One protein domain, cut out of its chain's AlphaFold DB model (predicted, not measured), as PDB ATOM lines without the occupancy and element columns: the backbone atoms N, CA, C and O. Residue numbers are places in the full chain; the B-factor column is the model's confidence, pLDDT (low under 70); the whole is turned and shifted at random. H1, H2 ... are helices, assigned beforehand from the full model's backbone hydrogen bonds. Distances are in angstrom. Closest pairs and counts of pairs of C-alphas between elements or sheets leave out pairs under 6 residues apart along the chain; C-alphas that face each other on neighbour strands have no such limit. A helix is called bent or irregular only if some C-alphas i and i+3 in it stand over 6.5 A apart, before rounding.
ATOM      1  N   ALA A  10     226.924 170.883 186.196       84.06
ATOM      2  CA  ALA A  10     225.574 170.481 186.588       84.06
ATOM      3  C   ALA A  10     225.125 171.080 187.936       84.06
ATOM      4  O   ALA A  10     223.936 171.315 188.145       84.06
ATOM      5  N   TRP A  11     226.061 171.372 188.844       83.00
ATOM      6  CA  TRP A  11     225.765 171.896 190.183       83.00
ATOM      7  C   TRP A  11     225.746 173.424 190.261       83.00
ATOM      8  O   TRP A  11     225.242 173.987 191.239       83.00
ATOM      9  N   VAL A  12     226.252 174.111 189.235       81.69
ATOM     10  CA  VAL A  12     226.346 175.578 189.193       81.69
ATOM     11  C   VAL A  12     224.986 176.266 189.397       81.69
ATOM     12  O   VAL A  12     224.929 177.192 190.215       81.69
ATOM     13  N   PRO A  13     223.873 175.835 188.764       84.25
ATOM     14  CA  PRO A  13     222.567 176.474 188.958       84.25
ATOM     15  C   PRO A  13     222.058 176.373 190.400       84.25
ATOM     16  O   PRO A  13     221.498 177.332 190.935       84.25
ATOM     17  N   TYR A  14     222.302 175.236 191.051       86.62
ATOM     18  CA  TYR A  14     221.883 174.968 192.425       86.62
ATOM     19  C   TYR A  14     222.674 175.818 193.424       86.62
ATOM     20  O   TYR A  14     222.080 176.496 194.262       86.62
ATOM     21  N   PHE A  15     224.003 175.860 193.287       84.31
ATOM     22  CA  PHE A  15     224.861 176.707 194.121       84.31
ATOM     23  C   PHE A  15     224.567 178.196 193.933       84.31
ATOM     24  O   PHE A  15     224.520 178.953 194.902       84.31
ATOM     25  N   SER A  16     224.330 178.620 192.694       80.38
ATOM     26  CA  SER A  16     224.023 180.015 192.381       80.38
ATOM     27  C   SER A  16     222.680 180.440 192.964       80.38
ATOM     28  O   SER A  16     222.583 181.499 193.583       80.38
ATOM     29  N   THR A  17     221.660 179.589 192.830       85.31
ATOM     30  CA  THR A  17     220.335 179.805 193.429       85.31
ATOM     31  C   THR A  17     220.432 179.876 194.947       85.31
ATOM     32  O   THR A  17     219.913 180.817 195.543       85.31
ATOM     33  N   PHE A  18     221.170 178.948 195.566       88.88
ATOM     34  CA  PHE A  18     221.428 178.960 197.004       88.88
ATOM     35  C   PHE A  18     222.026 180.292 197.463       88.88
ATOM     36  O   PHE A  18     221.474 180.955 198.340       88.88
ATOM     37  N   LEU A  19     223.147 180.697 196.856       85.81
ATOM     38  CA  LEU A  19     223.870 181.910 197.236       85.81
ATOM     39  C   LEU A  19     223.034 183.165 197.010       85.81
ATOM     40  O   LEU A  19     223.035 184.061 197.854       85.81
ATOM     41  N   PHE A  20     222.299 183.223 195.900       85.06
ATOM     42  CA  PHE A  20     221.443 184.356 195.583       85.06
ATOM     43  C   PHE A  20     220.291 184.490 196.582       85.06
ATOM     44  O   PHE A  20     220.104 185.562 197.159       85.06
ATOM     45  N   VAL A  21     219.545 183.408 196.834       87.56
ATOM     46  CA  VAL A  21     218.429 183.415 197.794       87.56
ATOM     47  C   VAL A  21     218.942 183.717 199.199       87.56
ATOM     48  O   VAL A  21     218.357 184.546 199.895       87.56
ATOM     49  N   PHE A  22     220.071 183.125 199.596       87.12
ATOM     50  CA  PHE A  22     220.719 183.428 200.869       87.12
ATOM     51  C   PHE A  22     221.039 184.921 200.995       87.12
ATOM     52  O   PHE A  22     220.620 185.555 201.963       87.12
ATOM     53  N   ALA A  23     221.740 185.499 200.016       83.00
ATOM     54  CA  ALA A  23     222.136 186.904 200.037       83.00
ATOM     55  C   ALA A  23     220.923 187.847 200.044       83.00
ATOM     56  O   ALA A  23     220.913 188.829 200.787       83.00
ATOM     57  N   LEU A  24     219.886 187.530 199.265       83.56
ATOM     58  CA  LEU A  24     218.662 188.320 199.173       83.56
ATOM     59  C   LEU A  24     217.884 188.309 200.494       83.56
ATOM     60  O   LEU A  24     217.537 189.372 201.010       83.56
ATOM     61  N   ILE A  25     217.654 187.130 201.077       85.81
ATOM     62  CA  ILE A  25     216.926 186.991 202.345       85.81
ATOM     63  C   ILE A  25     217.734 187.589 203.496       85.81
ATOM     64  O   ILE A  25     217.195 188.356 204.293       85.81
ATOM     65  N   PHE A  26     219.035 187.303 203.568       82.25
ATOM     66  CA  PHE A  26     219.906 187.873 204.592       82.25
ATOM     67  C   PHE A  26     219.980 189.404 204.489       82.25
ATOM     68  O   PHE A  26     219.909 190.099 205.507       82.25
ATOM     69  N   GLY A  27     220.063 189.943 203.270       78.19
ATOM     70  CA  GLY A  27     220.030 191.379 203.006       78.19
ATOM     71  C   GLY A  27     218.706 192.023 203.420       78.19
ATOM     72  O   GLY A  27     218.709 193.029 204.132       78.19
ATOM     73  N   LEU A  28     217.573 191.412 203.058       79.38
ATOM     74  CA  LEU A  28     216.239 191.870 203.459       79.38
ATOM     75  C   LEU A  28     216.067 191.872 204.980       79.38
ATOM     76  O   LEU A  28     215.637 192.876 205.545       79.38
ATOM     77  N   LEU A  29     216.458 190.790 205.658       78.88
ATOM     78  CA  LEU A  29     216.409 190.695 207.120       78.88
ATOM     79  C   LEU A  29     217.330 191.726 207.791       78.88
ATOM     80  O   LEU A  29     216.989 192.262 208.845       78.88
ATOM     81  N   SER A  30     218.466 192.050 207.165       73.75
ATOM     82  CA  SER A  30     219.389 193.101 207.620       73.75
ATOM     83  C   SER A  30     218.817 194.506 207.508       73.75
ATOM     84  O   SER A  30     219.102 195.356 208.353       73.75
ATOM     85  N   TYR A  31     217.990 194.754 206.498       72.62
ATOM     86  CA  TYR A  31     217.359 196.053 206.299       72.62
ATOM     87  C   TYR A  31     216.080 196.230 207.127       72.62
ATOM     88  O   TYR A  31     215.817 197.318 207.633       72.62
ATOM     89  N   SER A  32     215.303 195.156 207.291       71.12
ATOM     90  CA  SER A  32     213.940 195.199 207.829       71.12
ATOM     91  C   SER A  32     213.846 195.681 209.290       71.12
ATOM     92  O   SER A  32     212.799 196.172 209.695       71.12
ATOM     93  N   LYS A  33     214.918 195.598 210.100       63.34
ATOM     94  CA  LYS A  33     214.906 195.909 211.556       63.34
ATOM     95  C   LYS A  33     213.750 195.244 212.341       63.34
ATOM     96  O   LYS A  33     213.428 195.674 213.446       63.34
ATOM     97  N   VAL A  34     213.112 194.211 211.786       53.66
ATOM     98  CA  VAL A  34     212.022 193.476 212.434       53.66
ATOM     99  C   VAL A  34     212.640 192.513 213.444       53.66
ATOM    100  O   VAL A  34     213.272 191.531 213.060       53.66
ATOM    101  N   GLY A  35     212.465 192.830 214.729       51.47
ATOM    102  CA  GLY A  35     213.092 192.135 215.854       51.47
ATOM    103  C   GLY A  35     214.541 192.577 216.052       51.47
ATOM    104  O   GLY A  35     215.260 192.809 215.080       51.47
ATOM    105  N   ASP A  36     214.969 192.726 217.308       60.75
ATOM    106  CA  ASP A  36     216.354 193.054 217.660       60.75
ATOM    107  C   ASP A  36     217.319 192.233 216.802       60.75
ATOM    108  O   ASP A  36     217.302 191.002 216.839       60.75
ATOM    109  N   PHE A  37     218.092 192.920 215.954       64.44
ATOM    110  CA  PHE A  37     218.814 192.300 214.849       64.44
ATOM    111  C   PHE A  37     219.882 191.325 215.362       64.44
ATOM    112  O   PHE A  37     221.048 191.677 215.559       64.44
ATOM    113  N   ASN A  38     219.491 190.069 215.568       76.88
ATOM    114  CA  ASN A  38     220.397 189.008 215.957       76.88
ATOM    115  C   ASN A  38     220.966 188.364 214.692       76.88
ATOM    116  O   ASN A  38     220.369 187.468 214.093       76.88
ATOM    117  N   LYS A  39     222.159 188.826 214.304       76.31
ATOM    118  CA  LYS A  39     222.903 188.371 213.116       76.31
ATOM    119  C   LYS A  39     222.943 186.851 212.970       76.31
ATOM    120  O   LYS A  39     222.842 186.349 211.857       76.31
ATOM    121  N   ARG A  40     223.075 186.121 214.084       81.06
ATOM    122  CA  ARG A  40     223.170 184.655 214.079       81.06
ATOM    123  C   ARG A  40     221.844 184.003 213.701       81.06
ATOM    124  O   ARG A  40     221.830 183.094 212.878       81.06
ATOM    125  N   VAL A  41     220.740 184.494 214.261       83.19
ATOM    126  CA  VAL A  41     219.393 183.980 213.975       83.19
ATOM    127  C   VAL A  41     219.007 184.296 212.535       83.19
ATOM    128  O   VAL A  41     218.551 183.414 211.816       83.19
ATOM    129  N   ASN A  42     219.285 185.515 212.073       83.31
ATOM    130  CA  ASN A  42     218.960 185.925 210.708       83.31
ATOM    131  C   ASN A  42     219.796 185.182 209.661       83.31
ATOM    132  O   ASN A  42     219.271 184.816 208.612       83.31
ATOM    133  N   ALA A  43     221.069 184.901 209.954       84.06
ATOM    134  CA  ALA A  43     221.901 184.056 209.102       84.06
ATOM    135  C   ALA A  43     221.373 182.616 209.039       84.06
ATOM    136  O   ALA A  43     221.267 182.066 207.948       84.06
ATOM    137  N   LEU A  44     220.989 182.022 210.176       86.81
ATOM    138  CA  LEU A  44     220.388 180.682 210.219       86.81
ATOM    139  C   LEU A  44     219.070 180.615 209.443       86.81
ATOM    140  O   LEU A  44     218.833 179.657 208.714       86.81
ATOM    141  N   LEU A  45     218.231 181.643 209.567       86.25
ATOM    142  CA  LEU A  45     216.941 181.709 208.888       86.25
ATOM    143  C   LEU A  45     217.115 181.881 207.372       86.25
ATOM    144  O   LEU A  45     216.478 181.172 206.595       86.25
ATOM    145  N   ALA A  46     218.043 182.746 206.948       86.88
ATOM    146  CA  ALA A  46     218.426 182.878 205.545       86.88
ATOM    147  C   ALA A  46     219.023 181.577 204.988       86.88
ATOM    148  O   ALA A  46     218.699 181.190 203.869       86.88
ATOM    149  N   LEU A  47     219.847 180.877 205.772       90.62
ATOM    150  CA  LEU A  47     220.448 179.600 205.389       90.62
ATOM    151  C   LEU A  47     219.392 178.502 205.223       90.62
ATOM    152  O   LEU A  47     219.435 177.762 204.244       90.62
ATOM    153  N   ALA A  48     218.421 178.422 206.137       90.75
ATOM    154  CA  ALA A  48     217.317 177.473 206.042       90.75
ATOM    155  C   ALA A  48     216.480 177.721 204.778       90.75
ATOM    156  O   ALA A  48     216.253 176.797 204.000       90.75
ATOM    157  N   ILE A  49     216.079 178.974 204.530       89.12
ATOM    158  CA  ILE A  49     215.287 179.343 203.347       89.12
ATOM    159  C   ILE A  49     216.072 179.080 202.058       89.12
ATOM    160  O   ILE A  49     215.528 178.503 201.116       89.12
ATOM    161  N   ALA A  50     217.356 179.439 202.023       89.69
ATOM    162  CA  ALA A  50     218.223 179.145 200.890       89.69
ATOM    163  C   ALA A  50     218.347 177.634 200.653       89.69
ATOM    164  O   ALA A  50     218.217 177.188 199.516       89.69
ATOM    165  N   GLY A  51     218.503 176.830 201.707       90.62
ATOM    166  CA  GLY A  51     218.539 175.370 201.604       90.62
ATOM    167  C   GLY A  51     217.265 174.793 200.983       90.62
ATOM    168  O   GLY A  51     217.342 174.018 200.035       90.62
ATOM    169  N   PHE A  52     216.090 175.232 201.447       91.06
ATOM    170  CA  PHE A  52     214.814 174.805 200.865       91.06
ATOM    171  C   PHE A  52     214.632 175.264 199.416       91.06
ATOM    172  O   PHE A  52     214.049 174.539 198.616       91.06
ATOM    173  N   SER A  53     215.160 176.437 199.058       89.44
ATOM    174  CA  SER A  53     215.051 176.968 197.697       89.44
ATOM    175  C   SER A  53     215.767 176.099 196.657       89.44
ATOM    176  O   SER A  53     215.281 175.953 195.541       89.44
ATOM    177  N   VAL A  54     216.871 175.449 197.039       90.56
ATOM    178  CA  VAL A  54     217.642 174.559 196.153       90.56
ATOM    179  C   VAL A  54     216.901 173.255 195.870       90.56
ATOM    180  O   VAL A  54     217.047 172.684 194.792       90.56
ATOM    181  N   LEU A  55     216.092 172.787 196.823       90.25
ATOM    182  CA  LEU A  55     215.310 171.558 196.678       90.25
ATOM    183  C   LEU A  55     214.111 171.732 195.735       90.25
ATOM    184  O   LEU A  55     213.524 170.742 195.304       90.25
ATOM    185  N   TYR A  56     213.733 172.973 195.414       91.19
ATOM    186  CA  TYR A  56     212.598 173.264 194.549       91.19
ATOM    187  C   TYR A  56     213.061 173.554 193.115       91.19
ATOM    188  O   TYR A  56     213.376 174.683 192.744       91.19
ATOM    189  N   GLU A  57     213.073 172.506 192.291       87.38
ATOM    190  CA  GLU A  57     213.566 172.535 190.907       87.38
ATOM    191  C   GLU A  57     212.955 173.644 190.025       87.38
ATOM    192  O   GLU A  57     213.725 174.343 189.359       87.38
ATOM    193  N   PRO A  58     211.630 173.921 190.049       89.81
ATOM    194  CA  PRO A  58     211.059 175.007 189.249       89.81
ATOM    195  C   PRO A  58     211.665 176.374 189.578       89.81
ATOM    196  O   PRO A  58     211.840 177.214 188.693       89.81
ATOM    197  N   LEU A  59     212.017 176.597 190.844       86.06
ATOM    198  CA  LEU A  59     212.643 177.834 191.285       86.06
ATOM    199  C   LEU A  59     214.108 177.902 190.866       86.06
ATOM    200  O   LEU A  59     214.521 178.962 190.415       86.06
ATOM    201  N   VAL A  60     214.859 176.798 190.912       86.62
ATOM    202  CA  VAL A  60     216.245 176.747 190.408       86.62
ATOM    203  C   VAL A  60     216.300 177.060 188.914       86.62
ATOM    204  O   VAL A  60     217.091 177.902 188.491       86.62
ATOM    205  N   VAL A  61     215.434 176.438 188.109       86.50
ATOM    206  CA  VAL A  61     215.385 176.671 186.656       86.50
ATOM    207  C   VAL A  61     215.008 178.119 186.356       86.50
ATOM    208  O   VAL A  61     215.711 178.797 185.608       86.50
ATOM    209  N   THR A  62     213.953 178.627 186.995       84.94
ATOM    210  CA  THR A  62     213.522 180.019 186.814       84.94
ATOM    211  C   THR A  62     214.619 180.991 187.248       84.94
ATOM    212  O   THR A  62     214.991 181.881 186.487       84.94
ATOM    213  N   LEU A  63     215.205 180.809 188.437       82.69
ATOM    214  CA  LEU A  63     216.277 181.683 188.902       82.69
ATOM    215  C   LEU A  63     217.507 181.593 188.014       82.69
ATOM    216  O   LEU A  63     218.082 182.630 187.744       82.69
ATOM    217  N   SER A  64     217.907 180.430 187.513       79.19
ATOM    218  CA  SER A  64     219.081 180.339 186.635       79.19
ATOM    219  C   SER A  64     218.968 181.222 185.383       79.19
ATOM    220  O   SER A  64     219.976 181.757 184.924       79.19
ATOM    221  N   GLN A  65     217.747 181.462 184.889       80.69
ATOM    222  CA  GLN A  65     217.493 182.387 183.779       80.69
ATOM    223  C   GLN A  65     217.583 183.857 184.213       80.69
ATOM    224  O   GLN A  65     218.090 184.693 183.467       80.69
ATOM    225  N   TYR A  66     217.117 184.184 185.422       79.75
ATOM    226  CA  TYR A  66     217.067 185.564 185.918       79.75
ATOM    227  C   TYR A  66     218.279 185.986 186.752       79.75
ATOM    228  O   TYR A  66     218.511 187.182 186.882       79.75
ATOM    229  N   ILE A  67     219.070 185.061 187.300       76.38
ATOM    230  CA  ILE A  67     220.244 185.333 188.141       76.38
ATOM    231  C   ILE A  67     221.250 186.225 187.412       76.38
ATOM    232  O   ILE A  67     221.682 187.193 188.031       76.38
ATOM    233  N   PRO A  68     221.597 186.006 186.129       69.62
ATOM    234  CA  PRO A  68     222.507 186.905 185.418       69.62
ATOM    235  C   PRO A  68     221.980 188.350 185.362       69.62
ATOM    236  O   PRO A  68     222.719 189.316 185.578       69.62
ATOM    237  N   ILE A  69     220.672 188.509 185.141       73.38
ATOM    238  CA  ILE A  69     219.997 189.814 185.094       73.38
ATOM    239  C   ILE A  69     219.921 190.427 186.502       73.38
ATOM    240  O   ILE A  69     220.230 191.595 186.706       73.38
ATOM    241  N   ALA A  70     219.561 189.642 187.511       71.31
ATOM    242  CA  ALA A  70     219.469 190.105 188.889       71.31
ATOM    243  C   ALA A  70     220.846 190.477 189.457       71.31
ATOM    244  O   ALA A  70     220.964 191.484 190.150       71.31
ATOM    245  N   ALA A  71     221.889 189.709 189.134       67.94
ATOM    246  CA  ALA A  71     223.270 189.980 189.512       67.94
ATOM    247  C   ALA A  71     223.783 191.263 188.853       67.94
ATOM    248  O   ALA A  71     224.348 192.110 189.541       67.94
ATOM    249  N   SER A  72     223.534 191.460 187.556       64.31
ATOM    250  CA  SER A  72     223.903 192.701 186.860       64.31
ATOM    251  C   SER A  72     223.187 193.925 187.443       64.31
ATOM    252  O   SER A  72     223.840 194.925 187.748       64.31
ATOM    253  N   VAL A  73     221.880 193.830 187.707       69.75
ATOM    254  CA  VAL A  73     221.120 194.892 188.387       69.75
ATOM    255  C   VAL A  73     221.673 195.157 189.788       69.75
ATOM    256  O   VAL A  73     221.898 196.313 190.141       69.75
ATOM    257  N   LEU A  74     221.945 194.114 190.581       65.06
ATOM    258  CA  LEU A  74     222.521 194.257 191.921       65.06
ATOM    259  C   LEU A  74     223.881 194.942 191.885       65.06
ATOM    260  O   LEU A  74     224.119 195.814 192.712       65.06
ATOM    261  N   ILE A  75     224.740 194.603 190.927       64.06
ATOM    262  CA  ILE A  75     226.049 195.241 190.755       64.06
ATOM    263  C   ILE A  75     225.887 196.724 190.435       64.06
ATOM    264  O   ILE A  75     226.554 197.548 191.059       64.06
ATOM    265  N   ILE A  76     224.974 197.086 189.528       68.44
ATOM    266  CA  ILE A  76     224.695 198.491 189.197       68.44
ATOM    267  C   ILE A  76     224.170 199.237 190.428       68.44
ATOM    268  O   ILE A  76     224.680 200.304 190.768       68.44
ATOM    269  N   VAL A  77     223.192 198.669 191.140       67.44
ATOM    270  CA  VAL A  77     222.627 199.265 192.361       67.44
ATOM    271  C   VAL A  77     223.700 199.418 193.441       67.44
ATOM    272  O   VAL A  77     223.773 200.466 194.083       67.44
ATOM    273  N   PHE A  78     224.570 198.421 193.616       61.72
ATOM    274  CA  PHE A  78     225.694 198.487 194.552       61.72
ATOM    275  C   PHE A  78     226.708 199.552 194.158       61.72
ATOM    276  O   PHE A  78     227.151 200.306 195.021       61.72
ATOM    277  N   PHE A  79     227.056 199.645 192.875       71.19
ATOM    278  CA  PHE A  79     227.960 200.668 192.371       71.19
ATOM    279  C   PHE A  79     227.394 202.064 192.642       71.19
ATOM    280  O   PHE A  79     228.084 202.904 193.213       71.19
ATOM    281  N   LEU A  80     226.110 202.290 192.349       70.44
ATOM    282  CA  LEU A  80     225.428 203.551 192.646       70.44
ATOM    283  C   LEU A  80     225.380 203.852 194.149       70.44
ATOM    284  O   LEU A  80     225.648 204.981 194.553       70.44
ATOM    285  N   ALA A  81     225.078 202.860 194.992       64.88
ATOM    286  CA  ALA A  81     225.058 203.023 196.446       64.88
ATOM    287  C   ALA A  81     226.453 203.340 197.011       64.88
ATOM    288  O   ALA A  81     226.591 204.174 197.907       64.88
ATOM    289  N   LEU A  82     227.490 202.700 196.471       59.03
ATOM    290  CA  LEU A  82     228.881 202.924 196.842       59.03
ATOM    291  C   LEU A  82     229.332 204.323 196.415       59.03
ATOM    292  O   LEU A  82     229.851 205.064 197.245       59.03
ATOM    293  N   VAL A  83     229.068 204.715 195.166       70.12
ATOM    294  CA  VAL A  83     229.330 206.064 194.645       70.12
ATOM    295  C   VAL A  83     228.621 207.107 195.506       70.12
ATOM    296  O   VAL A  83     229.269 208.024 196.008       70.12
ATOM    297  N   LYS A  84     227.325 206.929 195.780       66.69
ATOM    298  CA  LYS A  84     226.555 207.815 196.662       66.69
ATOM    299  C   LYS A  84     227.212 207.956 198.036       66.69
ATOM    300  O   LYS A  84     227.411 209.071 198.495       66.69
ATOM    301  N   LYS A  85     227.636 206.852 198.652       61.59
ATOM    302  CA  LYS A  85     228.310 206.859 199.959       61.59
ATOM    303  C   LYS A  85     229.713 207.487 199.923       61.59
ATOM    304  O   LYS A  85     230.175 208.007 200.935       61.59
ATOM    305  N   ILE A  86     230.409 207.436 198.783       60.72
ATOM    306  CA  ILE A  86     231.677 208.152 198.575       60.72
ATOM    307  C   ILE A  86     231.432 209.665 198.515       60.72
ATOM    308  O   ILE A  86     232.199 210.418 199.116       60.72
ATOM    309  N   PHE A  87     230.369 210.095 197.827       73.06
ATOM    310  CA  PHE A  87     230.015 211.506 197.661       73.06
ATOM    311  C   PHE A  87     229.276 212.115 198.869       73.06
ATOM    312  O   PHE A  87     229.401 213.315 199.097       73.06
ATOM    313  N   GLU A  88     228.580 211.321 199.690       71.06
ATOM    314  CA  GLU A  88     227.943 211.732 200.961       71.06
ATOM    315  C   GLU A  88     228.978 211.954 202.085       71.06
ATOM    316  O   GLU A  88     228.899 211.377 203.166       71.06
ATOM    317  N   GLY A  89     229.995 212.775 201.821       46.84
ATOM    318  CA  GLY A  89     231.136 213.029 202.697       46.84
ATOM    319  C   GLY A  89     230.835 213.056 204.207       46.84
ATOM    320  O   GLY A  89     229.996 213.802 204.688       46.84
ATOM    321  N   LYS A  90     231.621 212.269 204.951       47.50
ATOM    322  CA  LYS A  90     232.087 212.521 206.330       47.50
ATOM    323  C   LYS A  90     231.079 212.800 207.464       47.50
ATOM    324  O   LYS A  90     231.552 213.223 208.511       47.50
ATOM    325  N   ASP A  91     229.794 212.451 207.376       47.28
ATOM    326  CA  ASP A  91     228.868 212.732 208.501       47.28
ATOM    327  C   ASP A  91     228.277 211.550 209.285       47.28
ATOM    328  O   ASP A  91     227.407 211.744 210.131       47.28
ATOM    329  N   SER A  92     228.784 210.320 209.150       46.72
ATOM    330  CA  SER A  92     228.372 209.250 210.076       46.72
ATOM    331  C   SER A  92     229.498 208.800 211.002       46.72
ATOM    332  O   SER A  92     230.225 207.856 210.693       46.72
ATOM    333  N   LYS A  93     229.554 209.409 212.195       42.41
ATOM    334  CA  LYS A  93     230.172 208.874 213.428       42.41
ATOM    335  C   LYS A  93     229.471 207.597 213.927       42.41
ATOM    336  O   LYS A  93     229.126 207.462 215.097       42.41
ATOM    337  N   GLN A  94     229.216 206.653 213.038       44.94
ATOM    338  CA  GLN A  94     228.853 205.303 213.418       44.94
ATOM    339  C   GLN A  94     229.826 204.402 212.691       44.94
ATOM    340  O   GLN A  94     229.833 204.367 211.461       44.94
ATOM    341  N   ALA A  95     230.625 203.671 213.467       47.28
ATOM    342  CA  ALA A  95     231.241 202.427 213.040       47.28
ATOM    343  C   ALA A  95     230.105 201.469 212.642       47.28
ATOM    344  O   ALA A  95     229.687 200.595 213.398       47.28
ATOM    345  N   LYS A  96     229.491 201.726 211.484       54.62
ATOM    346  CA  LYS A  96     228.525 200.833 210.874       54.62
ATOM    347  C   LYS A  96     229.329 199.613 210.508       54.62
ATOM    348  O   LYS A  96     230.253 199.708 209.709       54.62
ATOM    349  N   ASP A  97     228.985 198.501 211.136       58.00
ATOM    350  CA  ASP A  97     229.563 197.212 210.826       58.00
ATOM    351  C   ASP A  97     229.397 196.950 209.322       58.00
ATOM    352  O   ASP A  97     228.298 196.675 208.837       58.00
ATOM    353  N   TYR A  98     230.484 197.141 208.572       62.34
ATOM    354  CA  TYR A  98     230.527 196.959 207.126       62.34
ATOM    355  C   TYR A  98     230.653 195.486 206.752       62.34
ATOM    356  O   TYR A  98     230.588 195.161 205.569       62.34
ATOM    357  N   PHE A  99     230.773 194.588 207.735       62.75
ATOM    358  CA  PHE A  99     230.915 193.157 207.519       62.75
ATOM    359  C   PHE A  99     229.784 192.552 206.669       62.75
ATOM    360  O   PHE A  99     230.100 191.885 205.685       62.75
ATOM    361  N   PRO A 100     228.483 192.829 206.914       58.50
ATOM    362  CA  PRO A 100     227.412 192.304 206.063       58.50
ATOM    363  C   PRO A 100     227.518 192.815 204.623       58.50
ATOM    364  O   PRO A 100     227.251 192.082 203.678       58.50
ATOM    365  N   LEU A 101     227.954 194.065 204.448       61.47
ATOM    366  CA  LEU A 101     228.100 194.695 203.141       61.47
ATOM    367  C   LEU A 101     229.285 194.095 202.369       61.47
ATOM    368  O   LEU A 101     229.153 193.799 201.187       61.47
ATOM    369  N   ILE A 102     230.407 193.846 203.046       64.75
ATOM    370  CA  ILE A 102     231.590 193.179 202.484       64.75
ATOM    371  C   ILE A 102     231.262 191.740 202.070       64.75
ATOM    372  O   ILE A 102     231.632 191.324 200.975       64.75
ATOM    373  N   VAL A 103     230.528 191.000 202.907       62.91
ATOM    374  CA  VAL A 103     230.103 189.623 202.607       62.91
ATOM    375  C   VAL A 103     229.182 189.587 201.387       62.91
ATOM    376  O   VAL A 103     229.384 188.766 200.496       62.91
ATOM    377  N   VAL A 104     228.217 190.508 201.292       65.56
ATOM    378  CA  VAL A 104     227.330 190.597 200.119       65.56
ATOM    379  C   VAL A 104     228.116 190.951 198.853       65.56
ATOM    380  O   VAL A 104     227.884 190.337 197.816       65.56
ATOM    381  N   ILE A 105     229.087 191.867 198.932       62.62
ATOM    382  CA  ILE A 105     229.959 192.199 197.792       62.62
ATOM    383  C   ILE A 105     230.775 190.982 197.348       62.62
ATOM    384  O   ILE A 105     230.840 190.704 196.154       62.62
ATOM    385  N   ALA A 106     231.370 190.241 198.283       64.56
ATOM    386  CA  ALA A 106     232.164 189.058 197.959       64.56
ATOM    387  C   ALA A 106     231.318 187.970 197.271       64.56
ATOM    388  O   ALA A 106     231.759 187.368 196.292       64.56
ATOM    389  N   ILE A 107     230.083 187.758 197.737       66.69
ATOM    390  CA  ILE A 107     229.144 186.797 197.138       66.69
ATOM    391  C   ILE A 107     228.695 187.258 195.744       66.69
ATOM    392  O   ILE A 107     228.656 186.453 194.815       66.69
ATOM    393  N   LEU A 108     228.395 188.548 195.567       62.31
ATOM    394  CA  LEU A 108     228.035 189.107 194.260       62.31
ATOM    395  C   LEU A 108     229.188 189.029 193.258       62.31
ATOM    396  O   LEU A 108     228.958 188.787 192.077       62.31
ATOM    397  N   PHE A 109     230.424 189.187 193.725       67.31
ATOM    398  CA  PHE A 109     231.609 189.051 192.888       67.31
ATOM    399  C   PHE A 109     231.823 187.600 192.438       67.31
ATOM    400  O   PHE A 109     232.094 187.349 191.267       67.31
ATOM    401  N   LEU A 110     231.614 186.635 193.339       65.94
ATOM    402  CA  LEU A 110     231.598 185.209 192.997       65.94
ATOM    403  C   LEU A 110     230.521 184.879 191.957       65.94
ATOM    404  O   LEU A 110     230.798 184.142 191.013       65.94
ATOM    405  N   LEU A 111     229.326 185.458 192.090       64.38
ATOM    406  CA  LEU A 111     228.253 185.317 191.102       64.38
ATOM    407  C   LEU A 111     228.633 185.942 189.752       64.38
ATOM    408  O   LEU A 111     228.395 185.327 188.720       64.38
ATOM    409  N   LEU A 112     229.268 187.118 189.729       68.44
ATOM    410  CA  LEU A 112     229.740 187.726 188.481       68.44
ATOM    411  C   LEU A 112     230.746 186.817 187.759       68.44
ATOM    412  O   LEU A 112     230.643 186.640 186.551       68.44
ATOM    413  N   ILE A 113     231.690 186.223 188.495       66.44
ATOM    414  CA  ILE A 113     232.659 185.276 187.928       66.44
ATOM    415  C   ILE A 113     231.944 184.025 187.402       66.44
ATOM    416  O   ILE A 113     232.246 183.567 186.306       66.44
ATOM    417  N   ALA A 114     230.977 183.489 188.154       64.56
ATOM    418  CA  ALA A 114     230.231 182.290 187.767       64.56
ATOM    419  C   ALA A 114     229.340 182.493 186.527       64.56
ATOM    420  O   ALA A 114     229.110 181.544 185.784       64.56
ATOM    421  N   PHE A 115     228.856 183.718 186.291       65.75
ATOM    422  CA  PHE A 115     228.007 184.077 185.147       65.75
ATOM    423  C   PHE A 115     228.710 184.981 184.129       65.75
ATOM    424  O   PHE A 115     228.047 185.649 183.329       65.75
ATOM    425  N   ALA A 116     230.044 184.975 184.141       65.25
ATOM    426  CA  ALA A 116     230.893 185.726 183.226       65.25
ATOM    427  C   ALA A 116     230.429 185.574 181.772       65.25
ATOM    428  O   ALA A 116     230.166 186.576 181.113       65.25
ATOM    429  N   ASP A 117     230.225 184.334 181.321       63.66
ATOM    430  CA  ASP A 117     229.883 184.001 179.935       63.66
ATOM    431  C   ASP A 117     228.540 184.589 179.476       63.66
ATOM    432  O   ASP A 117     228.397 185.022 178.333       63.66
ATOM    433  N   VAL A 118     227.556 184.672 180.377       63.62
ATOM    434  CA  VAL A 118     226.247 185.276 180.076       63.62
ATOM    435  C   VAL A 118     226.374 186.792 179.948       63.62
ATOM    436  O   VAL A 118     225.703 187.405 179.121       63.62
ATOM    437  N   PHE A 119     227.271 187.403 180.722       60.75
ATOM    438  CA  PHE A 119     227.557 188.833 180.638       60.75
ATOM    439  C   PHE A 119     228.203 189.216 179.297       60.75
ATOM    440  O   PHE A 119     227.966 190.310 178.785       60.75
ATOM    441  N   LEU A 120     228.961 188.299 178.687       63.34
ATOM    442  CA  LEU A 120     229.576 188.497 177.370       63.34
ATOM    443  C   LEU A 120     228.551 188.633 176.253       63.34
ATOM    444  O   LEU A 120     228.777 189.396 175.320       63.34
ATOM    445  N   ALA A 121     227.407 187.958 176.372       64.50
ATOM    446  CA  ALA A 121     226.322 188.071 175.402       64.50
ATOM    447  C   ALA A 121     225.682 189.474 175.379       64.50
ATOM    448  O   ALA A 121     225.041 189.840 174.395       64.50
ATOM    449  N   PHE A 122     225.866 190.263 176.442       63.22
ATOM    450  CA  PHE A 122     225.371 191.637 176.553       63.22
ATOM    451  C   PHE A 122     226.434 192.702 176.243       63.22
ATOM    452  O   PHE A 122     226.103 193.888 176.177       63.22
ATOM    453  N   LEU A 123     227.698 192.314 176.040       64.38
ATOM    454  CA  LEU A 123     228.755 193.232 175.623       64.38
ATOM    455  C   LEU A 123     228.730 193.414 174.095       64.38
ATOM    456  O   LEU A 123     228.573 192.439 173.358       64.38
ATOM    457  N   PRO A 124     228.915 194.644 173.578       66.69
ATOM    458  CA  PRO A 124     229.101 194.848 172.147       66.69
ATOM    459  C   PRO A 124     230.314 194.029 171.683       66.69
ATOM    460  O   PRO A 124     231.369 194.090 172.313       66.69
ATOM    461  N   GLY A 125     230.153 193.267 170.595       64.38
ATOM    462  CA  GLY A 125     231.008 192.130 170.200       64.38
ATOM    463  C   GLY A 125     232.496 192.397 169.924       64.38
ATOM    464  O   GLY A 125     233.192 191.504 169.459       64.38
ATOM    465  N   ASN A 126     232.994 193.597 170.217       66.19
ATOM    466  CA  ASN A 126     234.392 193.989 170.057       66.19
ATOM    467  C   ASN A 126     235.188 193.970 171.374       66.19
ATOM    468  O   ASN A 126     236.374 194.293 171.359       66.19
ATOM    469  N   PHE A 127     234.563 193.641 172.510       64.56
ATOM    470  CA  PHE A 127     235.250 193.586 173.800       64.56
ATOM    471  C   PHE A 127     235.576 192.152 174.204       64.56
ATOM    472  O   PHE A 127     234.693 191.302 174.294       64.56
ATOM    473  N   ASP A 128     236.854 191.905 174.493       69.56
ATOM    474  CA  ASP A 128     237.303 190.640 175.061       69.56
ATOM    475  C   ASP A 128     236.813 190.513 176.512       69.56
ATOM    476  O   ASP A 128     237.102 191.343 177.383       69.56
ATOM    477  N   ALA A 129     236.078 189.434 176.748       61.16
ATOM    478  CA  ALA A 129     235.584 188.964 178.028       61.16
ATOM    479  C   ALA A 129     236.593 189.052 179.166       61.16
ATOM    480  O   ALA A 129     236.299 189.589 180.239       61.16
ATOM    481  N   SER A 130     237.795 188.531 178.914       62.44
ATOM    482  CA  SER A 130     238.848 188.455 179.918       62.44
ATOM    483  C   SER A 130     239.300 189.845 180.330       62.44
ATOM    484  O   SER A 130     239.550 190.073 181.509       62.44
ATOM    485  N   VAL A 131     239.353 190.785 179.385       71.25
ATOM    486  CA  VAL A 131     239.799 192.162 179.625       71.25
ATOM    487  C   VAL A 131     238.772 192.932 180.452       71.25
ATOM    488  O   VAL A 131     239.149 193.648 181.379       71.25
ATOM    489  N   VAL A 132     237.477 192.756 180.173       68.19
ATOM    490  CA  VAL A 132     236.406 193.427 180.931       68.19
ATOM    491  C   VAL A 132     236.316 192.884 182.358       68.19
ATOM    492  O   VAL A 132     236.275 193.673 183.303       68.19
ATOM    493  N   LEU A 133     236.355 191.561 182.539       63.44
ATOM    494  CA  LEU A 133     236.359 190.936 183.868       63.44
ATOM    495  C   LEU A 133     237.588 191.326 184.687       63.44
ATOM    496  O   LEU A 133     237.451 191.665 185.864       63.44
ATOM    497  N   TRP A 134     238.772 191.352 184.070       66.75
ATOM    498  CA  TRP A 134     239.981 191.852 184.724       66.75
ATOM    499  C   TRP A 134     239.866 193.327 185.102       66.75
ATOM    500  O   TRP A 134     240.237 193.699 186.214       66.75
ATOM    501  N   GLY A 135     239.322 194.161 184.215       72.38
ATOM    502  CA  GLY A 135     239.112 195.583 184.478       72.38
ATOM    503  C   GLY A 135     238.187 195.814 185.673       72.38
ATOM    504  O   GLY A 135     238.544 196.537 186.603       72.38
ATOM    505  N   VAL A 136     237.034 195.142 185.695       69.00
ATOM    506  CA  VAL A 136     236.086 195.207 186.817       69.00
ATOM    507  C   VAL A 136     236.726 194.668 188.099       69.00
ATOM    508  O   VAL A 136     236.607 195.295 189.151       69.00
ATOM    509  N   GLY A 137     237.458 193.556 188.018       66.75
ATOM    510  CA  GLY A 137     238.166 192.975 189.157       66.75
ATOM    511  C   GLY A 137     239.213 193.911 189.758       66.75
ATOM    512  O   GLY A 137     239.218 194.115 190.970       66.75
ATOM    513  N   ILE A 138     240.043 194.552 188.929       69.31
ATOM    514  CA  ILE A 138     241.035 195.542 189.378       69.31
ATOM    515  C   ILE A 138     240.346 196.724 190.065       69.31
ATOM    516  O   ILE A 138     240.774 197.139 191.143       69.31
ATOM    517  N   VAL A 139     239.266 197.250 189.482       70.81
ATOM    518  CA  VAL A 139     238.506 198.363 190.075       70.81
ATOM    519  C   VAL A 139     237.954 197.978 191.450       70.81
ATOM    520  O   VAL A 139     238.053 198.762 192.394       70.81
ATOM    521  N   PHE A 140     237.436 196.757 191.599       67.75
ATOM    522  CA  PHE A 140     236.959 196.248 192.885       67.75
ATOM    523  C   PHE A 140     238.084 196.054 193.904       67.75
ATOM    524  O   PHE A 140     237.915 196.432 195.062       67.75
ATOM    525  N   VAL A 141     239.238 195.519 193.497       68.38
ATOM    526  CA  VAL A 141     240.412 195.371 194.375       68.38
ATOM    527  C   VAL A 141     240.886 196.737 194.868       68.38
ATOM    528  O   VAL A 141     241.089 196.915 196.067       68.38
ATOM    529  N   LEU A 142     240.987 197.726 193.979       70.75
ATOM    530  CA  LEU A 142     241.343 199.098 194.351       70.75
ATOM    531  C   LEU A 142     240.320 199.712 195.314       70.75
ATOM    532  O   LEU A 142     240.708 200.352 196.290       70.75
ATOM    533  N   LEU A 143     239.026 199.468 195.093       66.25
ATOM    534  CA  LEU A 143     237.966 199.885 196.012       66.25
ATOM    535  C   LEU A 143     238.081 199.215 197.384       66.25
ATOM    536  O   LEU A 143     237.902 199.891 198.395       66.25
ATOM    537  N   PHE A 144     238.407 197.923 197.436       65.50
ATOM    538  CA  PHE A 144     238.639 197.203 198.688       65.50
ATOM    539  C   PHE A 144     239.845 197.760 199.442       65.50
ATOM    540  O   PHE A 144     239.721 198.072 200.623       65.50
ATOM    541  N   PHE A 145     240.981 197.948 198.766       68.50
ATOM    542  CA  PHE A 145     242.172 198.548 199.372       68.50
ATOM    543  C   PHE A 145     241.901 199.962 199.882       68.50
ATOM    544  O   PHE A 145     242.302 200.302 200.993       68.50
ATOM    545  N   TRP A 146     241.174 200.772 199.116       69.31
ATOM    546  CA  TRP A 146     240.815 202.125 199.524       69.31
ATOM    547  C   TRP A 146     239.838 202.144 200.705       69.31
ATOM    548  O   TRP A 146     239.981 202.958 201.619       69.31
ATOM    549  N   LEU A 147     238.865 201.229 200.729       60.78
ATOM    550  CA  LEU A 147     237.925 201.089 201.839       60.78
ATOM    551  C   LEU A 147     238.644 200.621 203.108       60.78
ATOM    552  O   LEU A 147     238.407 201.194 204.169       60.78
ATOM    553  N   VAL A 148     239.559 199.655 203.007       61.38
ATOM    554  CA  VAL A 148     240.408 199.215 204.126       61.38
ATOM    555  C   VAL A 148     241.287 200.361 204.622       61.38
ATOM    556  O   VAL A 148     241.298 200.625 205.818       61.38
ATOM    557  N   TYR A 149     241.940 201.101 203.722       71.06
ATOM    558  CA  TYR A 149     242.748 202.272 204.073       71.06
ATOM    559  C   TYR A 149     241.933 203.343 204.814       71.06
ATOM    560  O   TYR A 149     242.385 203.880 205.815       71.06
ATOM    561  N   LYS A 150     240.700 203.616 204.372       60.69
ATOM    562  CA  LYS A 150     239.827 204.635 204.979       60.69
ATOM    563  C   LYS A 150     239.146 204.187 206.279       60.69
ATOM    564  O   LYS A 150     238.702 205.035 207.045       60.69
ATOM    565  N   THR A 151     238.996 202.881 206.496       56.75
ATOM    566  CA  THR A 151     238.377 202.314 207.713       56.75
ATOM    567  C   THR A 151     239.429 201.892 208.747       56.75
ATOM    568  O   THR A 151     239.067 201.491 209.846       56.75
ATOM    569  N   GLY A 152     240.715 201.949 208.386       43.72
ATOM    570  CA  GLY A 152     241.858 201.616 209.236       43.72
ATOM    571  C   GLY A 152     242.353 202.745 210.146       43.72
ATOM    572  O   GLY A 152     243.401 202.558 210.758       43.72
ATOM    573  N   ASP A 153     241.612 203.854 210.245       39.50
ATOM    574  CA  ASP A 153     241.770 204.898 211.271       39.50
ATOM    575  C   ASP A 153     240.598 204.856 212.269       39.50
ATOM    576  O   ASP A 153     239.426 204.924 211.817       39.50
TER     577      ASP A 153
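This is residues 10 to 153 of the 153 residues of an uncharacterized protein of Archaeon GW2011_AR5 (UniProt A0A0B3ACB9). Four helices, H2, H1, H4 and H6, lie side by side in a flat row, neighbours running opposite ways, with H4 in the middle of the domain and H6 only loosely joined to it. The bent helix H3 crosses one end of H1 with its first arm, H3a, and its second arm, H3b, runs slantwise over H4 as a partial second layer, while short H5 sits at one end between H4 and H6. The printed part has 144 residues with six named helices, H1 to H6 in chain order, and no named strand; the class is all helix. The whole is compact, with a radius of gyration of the C-alphas of 16.8 A, and spans 46 by 44 by 19 A.

Begin at the longest helix, H3, residues 57 to 87, which by its hydrogen bonds was assigned as one helix but is bent: C-alphas 65 and 68 are 6.9 A apart. Its arms H3a, residues 57 to 65, and H3b, residues 68 to 87, stand at a steep tilt of 59 degrees. H3b, with residues 68 to 75 alone, touches H4, residues 99 to 114; the closest C-alphas are those of Ala 71 and Leu 108, 6.8 A apart. The two form a helical hairpin, opposite ways at a steep tilt of 40 degrees. H4 touches H1, residues 10 to 32, opposite ways at a shallow tilt of 26 degrees, closest at the C-alphas of Ala 23 and Val 104, 6.4 A. H1 and H2, residues 39 to 55, form a helical hairpin and touch closest at the C-alphas of Phe 22 and Ala 50, 5.0 A, at 35.2 degrees, only just a steep tilt. H3a is about perpendicular to H1, at 86 degrees, and touches its residues 13 to 17 alone, closest at the C-alphas of Pro 13 and Ser 64, 5.7 A. H3a and H2 only just touch, with 3 pairs of C-alphas within 8 A, and only at the corner; the closest are those of Val 54 and Val 60, 6.3 A. H6, residues 129 to 151, is close to H4 but not clearly touching, with their closest C-alphas, those of Ile 113 and Leu 133, 7.9 A apart. H5, residues 116 to 120, touches H6 at the C-alphas of Leu 120 and Ala 129, their closest, 6.1 A. Every O i to N i+4 pair is within hydrogen-bond range in H3a, H3b, H4, H5 and H6; H1 has 18 of 19 and H2 12 of 13.

Find C-alpha 68 at (222.507, 186.905, 185.418); from there H3b runs 28.5 A to C-alpha 87. H1 starts at C-alpha 10, (225.574, 170.481, 186.588), and is 34.6 A long; it is irregular, with C-alphas 10 and 13 7.1 A apart. H2 is 24.7 A long and H4 22.6 A. H6 runs 32.7 A to C-alpha 151 at (238.377, 202.314, 207.713).

Look for the two C-alphas farthest apart at Asp 36 and Asn 126, 50.9 A. The printed part has no cut. The link from H3 to H4, 11 residues, is long; residues 31 to 36 and 87 to 94 stand free. Mean pLDDT of the printed part is 70.9, and 79 residues are under 70, among them residues 89 to 130.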